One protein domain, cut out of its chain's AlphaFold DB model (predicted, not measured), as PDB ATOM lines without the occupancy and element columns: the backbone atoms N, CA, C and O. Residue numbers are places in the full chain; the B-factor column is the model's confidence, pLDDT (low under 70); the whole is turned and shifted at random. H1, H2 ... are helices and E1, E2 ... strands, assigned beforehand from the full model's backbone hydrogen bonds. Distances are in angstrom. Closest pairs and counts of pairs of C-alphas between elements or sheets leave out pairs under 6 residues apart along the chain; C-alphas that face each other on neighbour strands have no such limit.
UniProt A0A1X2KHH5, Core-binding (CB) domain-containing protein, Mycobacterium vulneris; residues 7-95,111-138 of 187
ATOM      1  N   VAL A   7      41.654 -19.750 115.708       90.06
ATOM      2  CA  VAL A   7      41.333 -19.442 114.306       90.06
ATOM      3  C   VAL A   7      42.615 -19.582 113.499       90.06
ATOM      4  O   VAL A   7      43.616 -18.955 113.846       90.06
ATOM      5  N   GLU A   8      42.581 -20.371 112.433       88.88
ATOM      6  CA  GLU A   8      43.731 -20.621 111.563       88.88
ATOM      7  C   GLU A   8      43.464 -20.110 110.148       88.88
ATOM      8  O   GLU A   8      42.343 -20.214 109.640       88.88
ATOM      9  N   CYS A   9      44.504 -19.563 109.509       83.69
ATOM     10  CA  CYS A   9      44.502 -19.397 108.060       83.69
ATOM     11  C   CYS A   9      44.608 -20.778 107.424       83.69
ATOM     12  O   CYS A   9      45.485 -21.554 107.798       83.69
ATOM     13  N   SER A  10      43.778 -21.056 106.429       73.38
ATOM     14  CA  SER A  10      43.879 -22.295 105.668       73.38
ATOM     15  C   SER A  10      44.314 -22.026 104.234       73.38
ATOM     16  O   SER A  10      43.765 -21.149 103.572       73.38
ATOM     17  N   ALA A  11      45.273 -22.818 103.748       60.47
ATOM     18  CA  ALA A  11      45.730 -22.784 102.357       60.47
ATOM     19  C   ALA A  11      44.753 -23.480 101.385       60.47
ATOM     20  O   ALA A  11      44.780 -23.216 100.189       60.47
ATOM     21  N   THR A  12      43.875 -24.355 101.889       59.62
ATOM     22  CA  THR A  12      42.849 -25.073 101.111       59.62
ATOM     23  C   THR A  12      41.447 -24.795 101.676       59.62
ATOM     24  O   THR A  12      41.273 -24.730 102.891       59.62
ATOM     25  N   GLY A  13      40.414 -24.620 100.846       60.25
ATOM     26  CA  GLY A  13      39.050 -24.306 101.322       60.25
ATOM     27  C   GLY A  13      38.862 -22.842 101.778       60.25
ATOM     28  O   GLY A  13      39.514 -21.964 101.216       60.25
ATOM     29  N   PRO A  14      37.959 -22.531 102.739       60.31
ATOM     30  CA  PRO A  14      37.764 -21.150 103.186       60.31
ATOM     31  C   PRO A  14      39.054 -20.609 103.809       60.31
ATOM     32  O   PRO A  14      39.738 -21.326 104.539       60.31
ATOM     33  N   ALA A  15      39.362 -19.333 103.553       73.50
ATOM     34  CA  ALA A  15      40.610 -18.695 103.990       73.50
ATOM     35  C   ALA A  15      40.834 -18.755 105.515       73.50
ATOM     36  O   ALA A  15      41.972 -18.667 105.973       73.50
ATOM     37  N   TRP A  16      39.762 -18.934 106.294       81.50
ATOM     38  CA  TRP A  16      39.791 -19.038 107.748       81.50
ATOM     39  C   TRP A  16      39.000 -20.251 108.226       81.50
ATOM     40  O   TRP A  16      37.885 -20.488 107.756       81.50
ATOM     41  N   ARG A  17      39.556 -20.982 109.194       86.69
ATOM     42  CA  ARG A  17      38.902 -22.113 109.866       86.69
ATOM     43  C   ARG A  17      38.902 -21.921 111.377       86.69
ATOM     44  O   ARG A  17      39.810 -21.298 111.933       86.69
ATOM     45  N   VAL A  18      37.880 -22.460 112.037       90.44
ATOM     46  CA  VAL A  18      37.763 -22.460 113.500       90.44
ATOM     47  C   VAL A  18      38.085 -23.861 114.003       90.44
ATOM     48  O   VAL A  18      37.383 -24.812 113.673       90.44
ATOM     49  N   VAL A  19      39.138 -23.982 114.807       91.06
ATOM     50  CA  VAL A  19      39.514 -25.216 115.501       91.06
ATOM     51  C   VAL A  19      39.010 -25.122 116.934       91.06
ATOM     52  O   VAL A  19      39.375 -24.185 117.652       91.06
ATOM     53  N   PHE A  20      38.144 -26.047 117.342       89.81
ATOM     54  CA  PHE A  20      37.571 -26.089 118.680       89.81
ATOM     55  C   PHE A  20      37.045 -27.494 119.066       89.81
ATOM     56  O   PHE A  20      36.267 -28.062 118.302       89.81
ATOM     57  N   PRO A  21      37.377 -28.024 120.263       84.81
ATOM     58  CA  PRO A  21      38.444 -27.541 121.141       84.81
ATOM     59  C   PRO A  21      39.825 -27.773 120.506       84.81
ATOM     60  O   PRO A  21      40.628 -26.842 120.472       84.81
ATOM     61  N   ASP A  22      40.029 -28.940 119.887       86.88
ATOM     62  CA  ASP A  22      41.313 -29.357 119.302       86.88
ATOM     63  C   ASP A  22      41.219 -29.769 117.823       86.88
ATOM     64  O   ASP A  22      42.241 -29.879 117.146       86.88
ATOM     65  N   ALA A  23      40.000 -29.933 117.301       88.69
ATOM     66  CA  ALA A  23      39.718 -30.308 115.916       88.69
ATOM     67  C   ALA A  23      38.899 -29.231 115.189       88.69
ATOM     68  O   ALA A  23      38.343 -28.326 115.808       88.69
ATOM     69  N   GLU A  24      38.840 -29.305 113.860       90.50
ATOM     70  CA  GLU A  24      38.050 -28.375 113.053       90.50
ATOM     71  C   GLU A  24      36.557 -28.439 113.427       90.50
ATOM     72  O   GLU A  24      35.945 -29.507 113.436       90.50
ATOM     73  N   HIS A  25      35.954 -27.284 113.713       93.31
ATOM     74  CA  HIS A  25      34.542 -27.198 114.067       93.31
ATOM     75  C   HIS A  25      33.676 -27.211 112.799       93.31
ATOM     76  O   HIS A  25      33.410 -26.166 112.199       93.31
ATOM     77  N   ALA A  26      33.191 -28.394 112.415       91.19
ATOM     78  CA  ALA A  26      32.514 -28.648 111.139       91.19
ATOM     79  C   ALA A  26      31.410 -27.630 110.782       91.19
ATOM     80  O   ALA A  26      31.416 -27.079 109.681       91.19
ATOM     81  N   ALA A  27      30.503 -27.310 111.716       91.94
ATOM     82  CA  ALA A  27      29.422 -26.349 111.464       91.94
ATOM     83  C   ALA A  27      29.942 -24.927 111.174       91.94
ATOM     84  O   ALA A  27      29.427 -24.235 110.296       91.94
ATOM     85  N   ALA A  28      30.997 -24.495 111.873       92.44
ATOM     86  CA  ALA A  28      31.583 -23.172 111.691       92.44
ATOM     87  C   ALA A  28      32.319 -23.088 110.352       92.44
ATOM     88  O   ALA A  28      32.166 -22.110 109.624       92.44
ATOM     89  N   SER A  29      33.064 -24.135 109.996       90.69
ATOM     90  CA  SER A  29      33.719 -24.237 108.692       90.69
ATOM     91  C   SER A  29      32.726 -24.267 107.534       90.69
ATOM     92  O   SER A  29      32.963 -23.611 106.521       90.69
ATOM     93  N   SER A  30      31.609 -24.984 107.685       90.31
ATOM     94  CA  SER A  30      30.515 -25.009 106.705       90.31
ATOM     95  C   SER A  30      29.950 -23.603 106.473       90.31
ATOM     96  O   SER A  30      29.929 -23.124 105.339       90.31
ATOM     97  N   TYR A  31      29.620 -22.886 107.550       90.31
ATOM     98  CA  TYR A  31      29.117 -21.514 107.470       90.31
ATOM     99  C   TYR A  31      30.131 -20.528 106.863       90.31
ATOM    100  O   TYR A  31      29.790 -19.726 105.996       90.31
ATOM    101  N   LEU A  32      31.407 -20.595 107.260       89.81
ATOM    102  CA  LEU A  32      32.450 -19.736 106.685       89.81
ATOM    103  C   LEU A  32      32.684 -20.019 105.194       89.81
ATOM    104  O   LEU A  32      33.039 -19.104 104.450       89.81
ATOM    105  N   ARG A  33      32.473 -21.262 104.745       87.56
ATOM    106  CA  ARG A  33      32.561 -21.643 103.330       87.56
ATOM    107  C   ARG A  33      31.386 -21.079 102.520       87.56
ATOM    108  O   ARG A  33      31.626 -20.550 101.440       87.56
ATOM    109  N   GLU A  34      30.171 -21.100 103.067       86.50
ATOM    110  CA  GLU A  34      28.989 -20.446 102.472       86.50
ATOM    111  C   GLU A  34      29.208 -18.930 102.312       86.50
ATOM    112  O   GLU A  34      28.972 -18.345 101.251       86.50
ATOM    113  N   LEU A  35      29.756 -18.284 103.347       85.88
ATOM    114  CA  LEU A  35      30.088 -16.862 103.289       85.88
ATOM    115  C   LEU A  35      31.175 -16.560 102.256       85.88
ATOM    116  O   LEU A  35      31.070 -15.559 101.545       85.88
ATOM    117  N   ALA A  36      32.201 -17.407 102.156       83.38
ATOM    118  CA  ALA A  36      33.259 -17.255 101.161       83.38
ATOM    119  C   ALA A  36      32.723 -17.385  99.725       83.38
ATOM    120  O   ALA A  36      33.205 -16.688  98.837       83.38
ATOM    121  N   ALA A  37      31.701 -18.218  99.507       82.38
ATOM    122  CA  ALA A  37      31.028 -18.351  98.216       82.38
ATOM    123  C   ALA A  37      30.137 -17.142  97.856       82.38
ATOM    124  O   ALA A  37      29.770 -16.979  96.697       82.38
ATOM    125  N   SER A  38      29.807 -16.287  98.831       76.31
ATOM    126  CA  SER A  38      28.910 -15.131  98.679       76.31
ATOM    127  C   SER A  38      29.643 -13.787  98.483       76.31
ATOM    128  O   SER A  38      29.124 -12.747  98.889       76.31
ATOM    129  N   ASP A  39      30.859 -13.793  97.921       68.19
ATOM    130  CA  ASP A  39      31.727 -12.615  97.698       68.19
ATOM    131  C   ASP A  39      32.082 -11.802  98.967       68.19
ATOM    132  O   ASP A  39      32.377 -10.603  98.913       68.19
ATOM    133  N   ASN A  40      32.098 -12.437 100.146       74.44
ATOM    134  CA  ASN A  40      32.556 -11.767 101.365       74.44
ATOM    135  C   ASN A  40      34.087 -11.624 101.390       74.44
ATOM    136  O   ASN A  40      34.828 -12.571 101.130       74.44
ATOM    137  N   SER A  41      34.570 -10.446 101.800       74.44
ATOM    138  CA  SER A  41      36.008 -10.185 101.957       74.44
ATOM    139  C   SER A  41      36.667 -11.158 102.954       74.44
ATOM    140  O   SER A  41      36.084 -11.441 104.009       74.44
ATOM    141  N   PRO A  42      37.926 -11.590 102.721       75.94
ATOM    142  CA  PRO A  42      38.689 -12.394 103.678       75.94
ATOM    143  C   PRO A  42      38.786 -11.775 105.079       75.94
ATOM    144  O   PRO A  42      38.890 -12.499 106.070       75.94
ATOM    145  N   LEU A  43      38.732 -10.443 105.191       76.00
ATOM    146  CA  LEU A  43      38.745  -9.746 106.481       76.00
ATOM    147  C   LEU A  43      37.418  -9.904 107.244       76.00
ATOM    148  O   LEU A  43      37.413 -10.020 108.473       76.00
ATOM    149  N   THR A  44      36.301  -9.956 106.516       81.19
ATOM    150  CA  THR A  44      34.976 -10.249 107.073       81.19
ATOM    151  C   THR A  44      34.937 -11.684 107.589       81.19
ATOM    152  O   THR A  44      34.586 -11.898 108.746       81.19
ATOM    153  N   LEU A  45      35.415 -12.650 106.793       84.06
ATOM    154  CA  LEU A  45      35.517 -14.057 107.206       84.06
ATOM    155  C   LEU A  45      36.363 -14.226 108.472       84.06
ATOM    156  O   LEU A  45      35.968 -14.940 109.392       84.06
ATOM    157  N   ARG A  46      37.495 -13.513 108.559       85.94
ATOM    158  CA  ARG A  46      38.338 -13.494 109.760       85.94
ATOM    159  C   ARG A  46      37.556 -13.033 110.986       85.94
ATOM    160  O   ARG A  46      37.620 -13.671 112.032       85.94
ATOM    161  N   SER A  47      36.844 -11.915 110.863       86.88
ATOM    162  CA  SER A  47      36.081 -11.325 111.969       86.88
ATOM    163  C   SER A  47      34.983 -12.277 112.449       86.88
ATOM    164  O   SER A  47      34.865 -12.521 113.647       86.88
ATOM    165  N   TYR A  48      34.281 -12.920 111.511       91.69
ATOM    166  CA  TYR A  48      33.247 -13.911 111.808       91.69
ATOM    167  C   TYR A  48      33.835 -15.138 112.510       91.69
ATOM    168  O   TYR A  48      33.292 -15.585 113.517       91.69
ATOM    169  N   ALA A  49      34.980 -15.649 112.048       91.56
ATOM    170  CA  ALA A  49      35.656 -16.778 112.683       91.56
ATOM    171  C   ALA A  49      36.034 -16.486 114.148       91.56
ATOM    172  O   ALA A  49      35.849 -17.335 115.021       91.56
ATOM    173  N   PHE A  50      36.525 -15.276 114.446       91.56
ATOM    174  CA  PHE A  50      36.838 -14.881 115.824       91.56
ATOM    175  C   PHE A  50      35.596 -14.711 116.700       91.56
ATOM    176  O   PHE A  50      35.647 -15.055 117.885       91.56
ATOM    177  N   ASP A  51      34.500 -14.202 116.146       91.88
ATOM    178  CA  ASP A  51      33.240 -14.071 116.873       91.88
ATOM    179  C   ASP A  51      32.613 -15.449 117.162       91.88
ATOM    180  O   ASP A  51      32.163 -15.685 118.286       91.88
ATOM    181  N   LEU A  52      32.682 -16.402 116.226       94.38
ATOM    182  CA  LEU A  52      32.275 -17.796 116.459       94.38
ATOM    183  C   LEU A  52      33.130 -18.462 117.539       94.38
ATOM    184  O   LEU A  52      32.600 -19.044 118.482       94.38
ATOM    185  N   LEU A  53      34.456 -18.317 117.467       93.81
ATOM    186  CA  LEU A  53      35.350 -18.867 118.486       93.81
ATOM    187  C   LEU A  53      35.072 -18.276 119.878       93.81
ATOM    188  O   LEU A  53      35.157 -18.985 120.881       93.81
ATOM    189  N   ARG A  54      34.736 -16.981 119.965       93.25
ATOM    190  CA  ARG A  54      34.348 -16.338 121.232       93.25
ATOM    191  C   ARG A  54      33.093 -16.984 121.818       93.25
ATOM    192  O   ARG A  54      33.053 -17.230 123.021       93.25
ATOM    193  N   TRP A  55      32.109 -17.272 120.975       94.94
ATOM    194  CA  TRP A  55      30.876 -17.944 121.367       94.94
ATOM    195  C   TRP A  55      31.105 -19.390 121.822       94.94
ATOM    196  O   TRP A  55      30.684 -19.748 122.918       94.94
ATOM    197  N   PHE A  56      31.856 -20.195 121.065       94.44
ATOM    198  CA  PHE A  56      32.142 -21.583 121.455       94.44
ATOM    199  C   PHE A  56      32.902 -21.675 122.778       94.44
ATOM    200  O   PHE A  56      32.581 -22.507 123.624       94.44
ATOM    201  N   ARG A  57      33.850 -20.764 123.020       93.06
ATOM    202  CA  ARG A  57      34.534 -20.656 124.317       93.06
ATOM    203  C   ARG A  57      33.581 -20.322 125.459       93.06
ATOM    204  O   ARG A  57      33.714 -20.882 126.544       93.06
ATOM    205  N   PHE A  58      32.647 -19.403 125.225       92.56
ATOM    206  CA  PHE A  58      31.664 -19.001 126.226       92.56
ATOM    207  C   PHE A  58      30.748 -20.164 126.630       92.56
ATOM    208  O   PHE A  58      30.521 -20.370 127.825       92.56
ATOM    209  N   LEU A  59      30.271 -20.929 125.645       93.44
ATOM    210  CA  LEU A  59      29.442 -22.111 125.864       93.44
ATOM    211  C   LEU A  59      30.213 -23.250 126.534       93.44
ATOM    212  O   LEU A  59      29.726 -23.847 127.490       93.44
ATOM    213  N   HIS A  60      31.449 -23.498 126.104       91.62
ATOM    214  CA  HIS A  60      32.311 -24.511 126.706       91.62
ATOM    215  C   HIS A  60      32.585 -24.233 128.185       91.62
ATOM    216  O   HIS A  60      32.549 -25.150 128.997       91.62
ATOM    217  N   GLY A  61      32.790 -22.969 128.570       89.81
ATOM    218  CA  GLY A  61      32.910 -22.590 129.984       89.81
ATOM    219  C   GLY A  61      31.655 -22.880 130.824       89.81
ATOM    220  O   GLY A  61      31.738 -22.876 132.046       89.81
ATOM    221  N   ARG A  62      30.509 -23.135 130.180       91.88
ATOM    222  CA  ARG A  62      29.222 -23.499 130.796       91.88
ATOM    223  C   ARG A  62      28.830 -24.955 130.554       91.88
ATOM    224  O   ARG A  62      27.753 -25.352 130.981       91.88
ATOM    225  N   MET A  63      29.680 -25.739 129.888       91.12
ATOM    226  CA  MET A  63      29.385 -27.118 129.480       91.12
ATOM    227  C   MET A  63      28.132 -27.243 128.596       91.12
ATOM    228  O   MET A  63      27.434 -28.253 128.633       91.12
ATOM    229  N   ILE A  64      27.853 -26.216 127.789       92.25
ATOM    230  CA  ILE A  64      26.727 -26.195 126.853       92.25
ATOM    231  C   ILE A  64      27.251 -26.508 125.455       92.25
ATOM    232  O   ILE A  64      28.214 -25.897 124.987       92.25
ATOM    233  N   SER A  65      26.621 -27.461 124.777       91.88
ATOM    234  CA  SER A  65      26.913 -27.739 123.372       91.88
ATOM    235  C   SER A  65      26.278 -26.667 122.482       91.88
ATOM    236  O   SER A  65      25.176 -26.201 122.763       91.88
ATOM    237  N   TRP A  66      26.958 -26.255 121.409       93.19
ATOM    238  CA  TRP A  66      26.462 -25.189 120.525       93.19
ATOM    239  C   TRP A  66      25.103 -25.528 119.896       93.19
ATOM    240  O   TRP A  66      24.273 -24.645 119.723       93.19
ATOM    241  N   ASP A  67      24.855 -26.803 119.620       92.62
ATOM    242  CA  ASP A  67      23.609 -27.354 119.084       92.62
ATOM    243  C   ASP A  67      22.463 -27.396 120.110       92.62
ATOM    244  O   ASP A  67      21.314 -27.633 119.755       92.62
ATOM    245  N   LYS A  68      22.757 -27.136 121.385       91.88
ATOM    246  CA  LYS A  68      21.775 -27.084 122.478       91.88
ATOM    247  C   LYS A  68      21.607 -25.685 123.055       91.88
ATOM    248  O   LYS A  68      20.906 -25.523 124.047       91.88
ATOM    249  N   ALA A  69      22.284 -24.691 122.488       91.62
ATOM    250  CA  ALA A  69      22.235 -23.344 123.019       91.62
ATOM    251  C   ALA A  69      20.860 -22.714 122.790       91.62
ATOM    252  O   ALA A  69      20.315 -22.746 121.685       91.62
ATOM    253  N   GLU A  70      20.337 -22.071 123.825       90.38
ATOM    254  CA  GLU A  70      19.029 -21.435 123.820       90.38
ATOM    255  C   GLU A  70      19.133 -19.904 123.897       90.38
ATOM    256  O   GLU A  70      20.200 -19.301 124.060       90.38
ATOM    257  N   ARG A  71      17.980 -19.228 123.817       89.38
ATOM    258  CA  ARG A  71      17.888 -17.762 123.955       89.38
ATOM    259  C   ARG A  71      18.485 -17.258 125.271       89.38
ATOM    260  O   ARG A  71      19.036 -16.155 125.308       89.38
ATOM    261  N   VAL A  72      18.361 -18.043 126.343       89.69
ATOM    262  CA  VAL A  72      18.923 -17.707 127.657       89.69
ATOM    263  C   VAL A  72      20.451 -17.645 127.615       89.69
ATOM    264  O   VAL A  72      21.033 -16.732 128.199       89.69
ATOM    265  N   ASP A  73      21.099 -18.507 126.831       93.19
ATOM    266  CA  ASP A  73      22.558 -18.527 126.688       93.19
ATOM    267  C   ASP A  73      23.061 -17.339 125.876       93.19
ATOM    268  O   ASP A  73      24.073 -16.723 126.216       93.19
ATOM    269  N   VAL A  74      22.319 -16.955 124.831       92.62
ATOM    270  CA  VAL A  74      22.606 -15.741 124.052       92.62
ATOM    271  C   VAL A  74      22.488 -14.500 124.936       92.62
ATOM    272  O   VAL A  74      23.346 -13.617 124.882       92.62
ATOM    273  N   ARG A  75      21.459 -14.432 125.790       90.94
ATOM    274  CA  ARG A  75      21.310 -13.344 126.764       90.94
ATOM    275  C   ARG A  75      22.483 -13.316 127.745       90.94
ATOM    276  O   ARG A  75      23.093 -12.259 127.910       90.94
ATOM    277  N   ALA A  76      22.828 -14.460 128.335       92.12
ATOM    278  CA  ALA A  76      23.958 -14.578 129.254       92.12
ATOM    279  C   ALA A  76      25.281 -14.166 128.586       92.12
ATOM    280  O   ALA A  76      26.155 -13.577 129.221       92.12
ATOM    281  N   PHE A  77      25.432 -14.429 127.287       92.62
ATOM    282  CA  PHE A  77      26.599 -14.004 126.526       92.62
ATOM    283  C   PHE A  77      26.647 -12.500 126.293       92.62
ATOM    284  O   PHE A  77      27.708 -11.897 126.439       92.62
ATOM    285  N   VAL A  78      25.516 -11.864 125.986       90.56
ATOM    286  CA  VAL A  78      25.446 -10.399 125.878       90.56
ATOM    287  C   VAL A  78      25.788  -9.736 127.211       90.56
ATOM    288  O   VAL A  78      26.544  -8.765 127.222       90.56
ATOM    289  N   GLU A  79      25.265 -10.257 128.321       89.00
ATOM    290  CA  GLU A  79      25.592  -9.793 129.675       89.00
ATOM    291  C   GLU A  79      27.096  -9.950 129.947       89.00
ATOM    292  O   GLU A  79      27.777  -8.973 130.257       89.00
ATOM    293  N   TYR A  80      27.661 -11.122 129.651       89.38
ATOM    294  CA  TYR A  80      29.101 -11.362 129.748       89.38
ATOM    295  C   TYR A  80      29.943 -10.383 128.912       89.38
ATOM    296  O   TYR A  80      30.948  -9.869 129.400       89.38
ATOM    297  N   LEU A  81      29.550 -10.071 127.673       86.75
ATOM    298  CA  LEU A  81      30.271  -9.103 126.833       86.75
ATOM    299  C   LEU A  81      30.182  -7.668 127.366       86.75
ATOM    300  O   LEU A  81      31.105  -6.883 127.149       86.75
ATOM    301  N   ARG A  82      29.096  -7.303 128.056       83.81
ATOM    302  CA  ARG A  82      28.952  -5.979 128.683       83.81
ATOM    303  C   ARG A  82      29.854  -5.814 129.903       83.81
ATOM    304  O   ARG A  82      30.302  -4.696 130.169       83.81
ATOM    305  N   ASP A  83      30.132  -6.903 130.611       79.88
ATOM    306  CA  ASP A  83      30.931  -6.880 131.839       79.88
ATOM    307  C   ASP A  83      32.408  -7.214 131.625       79.88
ATOM    308  O   ASP A  83      33.255  -6.792 132.410       79.88
ATOM    309  N   THR A  84      32.749  -7.895 130.530       73.81
ATOM    310  CA  THR A  84      34.132  -8.295 130.246       73.81
ATOM    311  C   THR A  84      34.949  -7.144 129.633       73.81
ATOM    312  O   THR A  84      34.542  -6.575 128.611       73.81
ATOM    313  N   PRO A  85      36.142  -6.828 130.178       65.19
ATOM    314  CA  PRO A  85      37.100  -5.929 129.536       65.19
ATOM    315  C   PRO A  85      37.527  -6.482 128.176       65.19
ATOM    316  O   PRO A  85      37.830  -7.668 128.047       65.19
ATOM    317  N   ASN A  86      37.579  -5.646 127.141       65.12
ATOM    318  CA  ASN A  86      37.948  -6.106 125.806       65.12
ATOM    319  C   ASN A  86      39.446  -6.499 125.772       65.12
ATOM    320  O   ASN A  86      40.307  -5.610 125.762       65.12
ATOM    321  N   PRO A  87      39.800  -7.796 125.644       59.22
ATOM    322  CA  PRO A  87      41.190  -8.255 125.753       59.22
ATOM    323  C   PRO A  87      42.089  -7.682 124.652       59.22
ATOM    324  O   PRO A  87      43.298  -7.519 124.823       59.22
ATOM    325  N   GLN A  88      41.500  -7.366 123.496       56.03
ATOM    326  CA  GLN A  88      42.207  -6.802 122.352       56.03
ATOM    327  C   GLN A  88      42.533  -5.315 122.558       56.03
ATOM    328  O   GLN A  88      43.510  -4.826 121.993       56.03
ATOM    329  N   ARG A  89      41.757  -4.604 123.391       56.75
ATOM    330  CA  ARG A  89      42.055  -3.226 123.818       56.75
ATOM    331  C   ARG A  89      43.075  -3.205 124.951       56.75
ATOM    332  O   ARG A  89      43.983  -2.379 124.894       56.75
ATOM    333  N   LEU A  90      43.010  -4.174 125.867       55.38
ATOM    334  CA  LEU A  90      44.013  -4.360 126.919       55.38
ATOM    335  C   LEU A  90      45.405  -4.657 126.332       55.38
ATOM    336  O   LEU A  90      46.386  -4.019 126.702       55.38
ATOM    337  N   ARG A  91      45.491  -5.531 125.316       53.88
ATOM    338  CA  ARG A  91      46.751  -5.821 124.597       53.88
ATOM    339  C   ARG A  91      47.340  -4.626 123.840       53.88
ATOM    340  O   ARG A  91      48.546  -4.585 123.639       53.88
ATOM    341  N   ARG A  92      46.512  -3.672 123.398       53.53
ATOM    342  CA  ARG A  92      46.965  -2.453 122.698       53.53
ATOM    343  C   ARG A  92      47.351  -1.311 123.646       53.53
ATOM    344  O   ARG A  92      47.810  -0.280 123.165       53.53
ATOM    345  N   ARG A  93      47.164  -1.466 124.962       49.84
ATOM    346  CA  ARG A  93      47.500  -0.461 125.983       49.84
ATOM    347  C   ARG A  93      48.314  -1.068 127.139       49.84
ATOM    348  O   ARG A  93      47.816  -1.116 128.262       49.84
ATOM    349  N   PRO A  94      49.555  -1.528 126.913       42.41
ATOM    350  CA  PRO A  94      50.429  -1.864 128.028       42.41
ATOM    351  C   PRO A  94      50.849  -0.563 128.738       42.41
ATOM    352  O   PRO A  94      51.536   0.261 128.144       42.41
ATOM    353  N   GLY A  95      50.405  -0.359 129.987       54.28
ATOM    354  CA  GLY A  95      50.954   0.684 130.875       54.28
ATOM    355  C   GLY A  95      50.052   1.865 131.262       54.28
ATOM    356  O   GLY A  95      50.576   2.950 131.493       54.28
ATOM    357  N   LEU A 111      37.533   6.225 127.219       48.91
ATOM    358  CA  LEU A 111      36.719   5.292 126.433       48.91
ATOM    359  C   LEU A 111      36.628   3.925 127.137       48.91
ATOM    360  O   LEU A 111      37.615   3.181 127.134       48.91
ATOM    361  N   SER A 112      35.444   3.609 127.678       53.00
ATOM    362  CA  SER A 112      35.160   2.479 128.576       53.00
ATOM    363  C   SER A 112      35.901   1.205 128.185       53.00
ATOM    364  O   SER A 112      35.841   0.825 127.019       53.00
ATOM    365  N   ASP A 113      36.534   0.501 129.124       60.53
ATOM    366  CA  ASP A 113      37.323  -0.727 128.879       60.53
ATOM    367  C   ASP A 113      36.499  -1.924 128.331       60.53
ATOM    368  O   ASP A 113      37.031  -2.928 127.858       60.53
ATOM    369  N   ARG A 114      35.171  -1.792 128.325       69.25
ATOM    370  CA  ARG A 114      34.177  -2.805 127.934       69.25
ATOM    371  C   ARG A 114      33.950  -2.870 126.416       69.25
ATOM    372  O   ARG A 114      34.373  -1.994 125.656       69.25
ATOM    373  N   TYR A 115      33.264  -3.917 125.948       73.38
ATOM    374  CA  TYR A 115      32.838  -4.005 124.548       73.38
ATOM    375  C   TYR A 115      31.831  -2.905 124.193       73.38
ATOM    376  O   TYR A 115      30.864  -2.660 124.911       73.38
ATOM    377  N   SER A 116      32.033  -2.264 123.038       79.50
ATOM    378  CA  SER A 116      31.077  -1.277 122.533       79.50
ATOM    379  C   SER A 116      29.754  -1.950 122.128       79.50
ATOM    380  O   SER A 116      29.787  -3.075 121.612       79.50
ATOM    381  N   PRO A 117      28.600  -1.259 122.234       79.31
ATOM    382  CA  PRO A 117      27.322  -1.765 121.725       79.31
ATOM    383  C   PRO A 117      27.393  -2.215 120.259       79.31
ATOM    384  O   PRO A 117      26.786  -3.211 119.877       79.31
ATOM    385  N   ARG A 118      28.206  -1.532 119.439       78.81
ATOM    386  CA  ARG A 118      28.441  -1.890 118.034       78.81
ATOM    387  C   ARG A 118      29.075  -3.273 117.884       78.81
ATOM    388  O   ARG A 118      28.666  -4.036 117.017       78.81
ATOM    389  N   THR A 119      30.062  -3.597 118.718       82.19
ATOM    390  CA  THR A 119      30.732  -4.906 118.694       82.19
ATOM    391  C   THR A 119      29.794  -6.014 119.151       82.19
ATOM    392  O   THR A 119      29.767  -7.073 118.537       82.19
ATOM    393  N   ILE A 120      28.983  -5.754 120.179       85.81
ATOM    394  CA  ILE A 120      27.970  -6.703 120.655       85.81
ATOM    395  C   ILE A 120      26.935  -6.970 119.555       85.81
ATOM    396  O   ILE A 120      26.627  -8.122 119.268       85.81
ATOM    397  N   ASN A 121      26.457  -5.924 118.876       85.69
ATOM    398  CA  ASN A 121      25.520  -6.080 117.764       85.69
ATOM    399  C   ASN A 121      26.140  -6.856 116.596       85.69
ATOM    400  O   ASN A 121      25.452  -7.693 116.021       85.69
ATOM    401  N   HIS A 122      27.422  -6.629 116.275       86.12
ATOM    402  CA  HIS A 122      28.151  -7.402 115.262       86.12
ATOM    403  C   HIS A 122      28.291  -8.882 115.646       86.12
ATOM    404  O   HIS A 122      28.049  -9.757 114.823       86.12
ATOM    405  N   GLN A 123      28.586  -9.173 116.910       90.19
ATOM    406  CA  GLN A 123      28.637 -10.540 117.414       90.19
ATOM    407  C   GLN A 123      27.270 -11.239 117.299       90.19
ATOM    408  O   GLN A 123      27.199 -12.360 116.804       90.19
ATOM    409  N   LEU A 124      26.180 -10.594 117.738       90.81
ATOM    410  CA  LEU A 124      24.820 -11.155 117.654       90.81
ATOM    411  C   LEU A 124      24.392 -11.406 116.210       90.81
ATOM    412  O   LEU A 124      23.799 -12.429 115.890       90.81
ATOM    413  N   SER A 125      24.753 -10.466 115.351       87.19
ATOM    414  CA  SER A 125      24.665 -10.559 113.908       87.19
ATOM    415  C   SER A 125      25.332 -11.846 113.381       87.19
ATOM    416  O   SER A 125      24.682 -12.671 112.741       87.19
ATOM    417  N   VAL A 126      26.609 -12.086 113.693       90.81
ATOM    418  CA  VAL A 126      27.317 -13.305 113.256       90.81
ATOM    419  C   VAL A 126      26.625 -14.576 113.760       90.81
ATOM    420  O   VAL A 126      26.469 -15.523 112.989       90.81
ATOM    421  N   LEU A 127      26.177 -14.589 115.022       93.00
ATOM    422  CA  LEU A 127      25.480 -15.738 115.610       93.00
ATOM    423  C   LEU A 127      24.145 -16.023 114.930       93.00
ATOM    424  O   LEU A 127      23.866 -17.177 114.625       93.00
ATOM    425  N   PHE A 128      23.352 -14.989 114.646       89.44
ATOM    426  CA  PHE A 128      22.090 -15.151 113.934       89.44
ATOM    427  C   PHE A 128      22.307 -15.847 112.586       89.44
ATOM    428  O   PHE A 128      21.663 -16.854 112.316       89.44
ATOM    429  N   GLY A 129      23.254 -15.359 111.773       89.69
ATOM    430  CA  GLY A 129      23.556 -15.956 110.468       89.69
ATOM    431  C   GLY A 129      24.098 -17.385 110.560       89.69
ATOM    432  O   GLY A 129      23.724 -18.234 109.755       89.69
ATOM    433  N   PHE A 130      24.924 -17.674 111.571       92.50
ATOM    434  CA  PHE A 130      25.439 -19.022 111.818       92.50
ATOM    435  C   PHE A 130      24.324 -20.021 112.145       92.50
ATOM    436  O   PHE A 130      24.294 -21.106 111.566       92.50
ATOM    437  N   TYR A 131      23.396 -19.665 113.037       91.69
ATOM    438  CA  TYR A 131      22.290 -20.557 113.387       91.69
ATOM    439  C   TYR A 131      21.246 -20.667 112.272       91.69
ATOM    440  O   TYR A 131      20.719 -21.758 112.081       91.69
ATOM    441  N   GLU A 132      20.996 -19.612 111.484       90.00
ATOM    442  CA  GLU A 132      20.184 -19.721 110.257       90.00
ATOM    443  C   GLU A 132      20.792 -20.731 109.277       90.00
ATOM    444  O   GLU A 132      20.089 -21.601 108.766       90.00
ATOM    445  N   HIS A 133      22.109 -20.655 109.050       89.25
ATOM    446  CA  HIS A 133      22.832 -21.623 108.221       89.25
ATOM    447  C   HIS A 133      22.716 -23.042 108.777       89.25
ATOM    448  O   HIS A 133      22.419 -23.969 108.032       89.25
ATOM    449  N   ALA A 134      22.911 -23.217 110.085       89.81
ATOM    450  CA  ALA A 134      22.839 -24.528 110.721       89.81
ATOM    451  C   ALA A 134      21.434 -25.150 110.642       89.81
ATOM    452  O   ALA A 134      21.326 -26.346 110.378       89.81
ATOM    453  N   CYS A 135      20.377 -24.342 110.803       86.88
ATOM    454  CA  CYS A 135      18.994 -24.784 110.611       86.88
ATOM    455  C   CYS A 135      18.725 -25.155 109.144       86.88
ATOM    456  O   CYS A 135      18.110 -26.178 108.866       86.88
ATOM    457  N   ALA A 136      19.203 -24.348 108.189       86.56
ATOM    458  CA  ALA A 136      19.003 -24.601 106.762       86.56
ATOM    459  C   ALA A 136      19.784 -25.820 106.238       86.56
ATOM    460  O   ALA A 136      19.345 -26.462 105.286       86.56
ATOM    461  N   ALA A 137      20.932 -26.126 106.846       86.06
ATOM    462  CA  ALA A 137      21.775 -27.271 106.515       86.06
ATOM    463  C   ALA A 137      21.409 -28.550 107.297       86.06
ATOM    464  O   ALA A 137      22.150 -29.526 107.210       86.06
ATOM    465  N   ASP A 138      20.305 -28.532 108.058       84.06
ATOM    466  CA  ASP A 138      19.795 -29.651 108.863       84.06
ATOM    467  C   ASP A 138      20.861 -30.269 109.788       84.06
ATOM    468  O   ASP A 138      20.963 -31.480 109.969       84.06
TER     469      ASP A 138
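This is residues 7 to 95 and 111 to 138 of the 187 residues of the protein "Core-binding (CB) domain-containing protein" of Mycobacterium vulneris (UniProt A0A1X2KHH5). Two antiparallel helices, H1 and H2, make a layer in the middle, with the small strand hairpin of E1 and E2 packed on one side and the long helix H5 crossing both helices on the other. H3 sits alongside H5, near the last residues of H2, and the short H4 lies off to one side, apart from the other named elements. The printed part has 117 residues, with five named helices and two named strands in the order E1, E2, H1, H2, H3, H4, H5 along the chain; the two strands form an antiparallel sheet of order E1 - E2, and the class is mostly helix. The whole is compact, with a radius of gyration of the C-alphas of 14.6 A and spans of 40 by 31 by 26 A.

Find C-alpha 7 at (41.333, -19.442, 114.306), where strand E1, residues 7 to 9, begins. Strand E2 follows at residues 16 to 19. Helix H1, residues 26 to 37, is 16.6 A long from first to last C-alpha. Look next at C-alpha 42, at (38.689, -12.394, 103.678); from there H2 runs 26.8 A to residue 60. H3, residues 71 to 83, is 18.7 A long, and H4 holds residues 87 to 91. Beyond the cut, H5, residues 117 to 136, runs 28.5 A to C-alpha 136 at (19.003, -24.601, 106.762).

Begin at H2, the hub, which touches H1, H3 and H5. H1 and H2 form a helical hairpin at a shallow tilt of 19 degrees, opposite ways, with the C-alphas of Leu 32 and Leu 45 closest at 6.5 A. H5 touches H2 about perpendicular, at 85 degrees, with the C-alphas of Asp 51 and Gln 123 closest at 5.8 A. H5 also touches H1, at 79 degrees, with the C-alphas of Tyr 31 and Phe 130 closest at 6.2 A. H2 and H3 only just touch, with 3 pairs of C-alphas within 8 A, the closest being Phe 58 and Phe 77 at 7.1 A. H3 and H5 are close but not clearly touching. In the hairpin of E1 and E2, look for N 8 and O 17, 3.0 A apart, and N 17 and O 8, 2.9 A apart, both within hydrogen-bond range. The closest C-alphas of E2 and H2 are those of Trp 16 and Arg 46, at 6.1 A. In H1, H2, H3, H4 and H5 every O i to N i+4 pair is within hydrogen-bond range.

The C-alphas farthest apart, those of Gly 95 and Asp 138, are 48.7 A apart. Residues 96 to 110 are not printed, and C-alphas 95 and 111 are 15.6 A apart across this cut. Of the links that are printed whole, none is long. The mean pLDDT of the printed part is 82.6; look for values under 70 at residues 11 to 14, 39, 85 to 95 and 111 to 114.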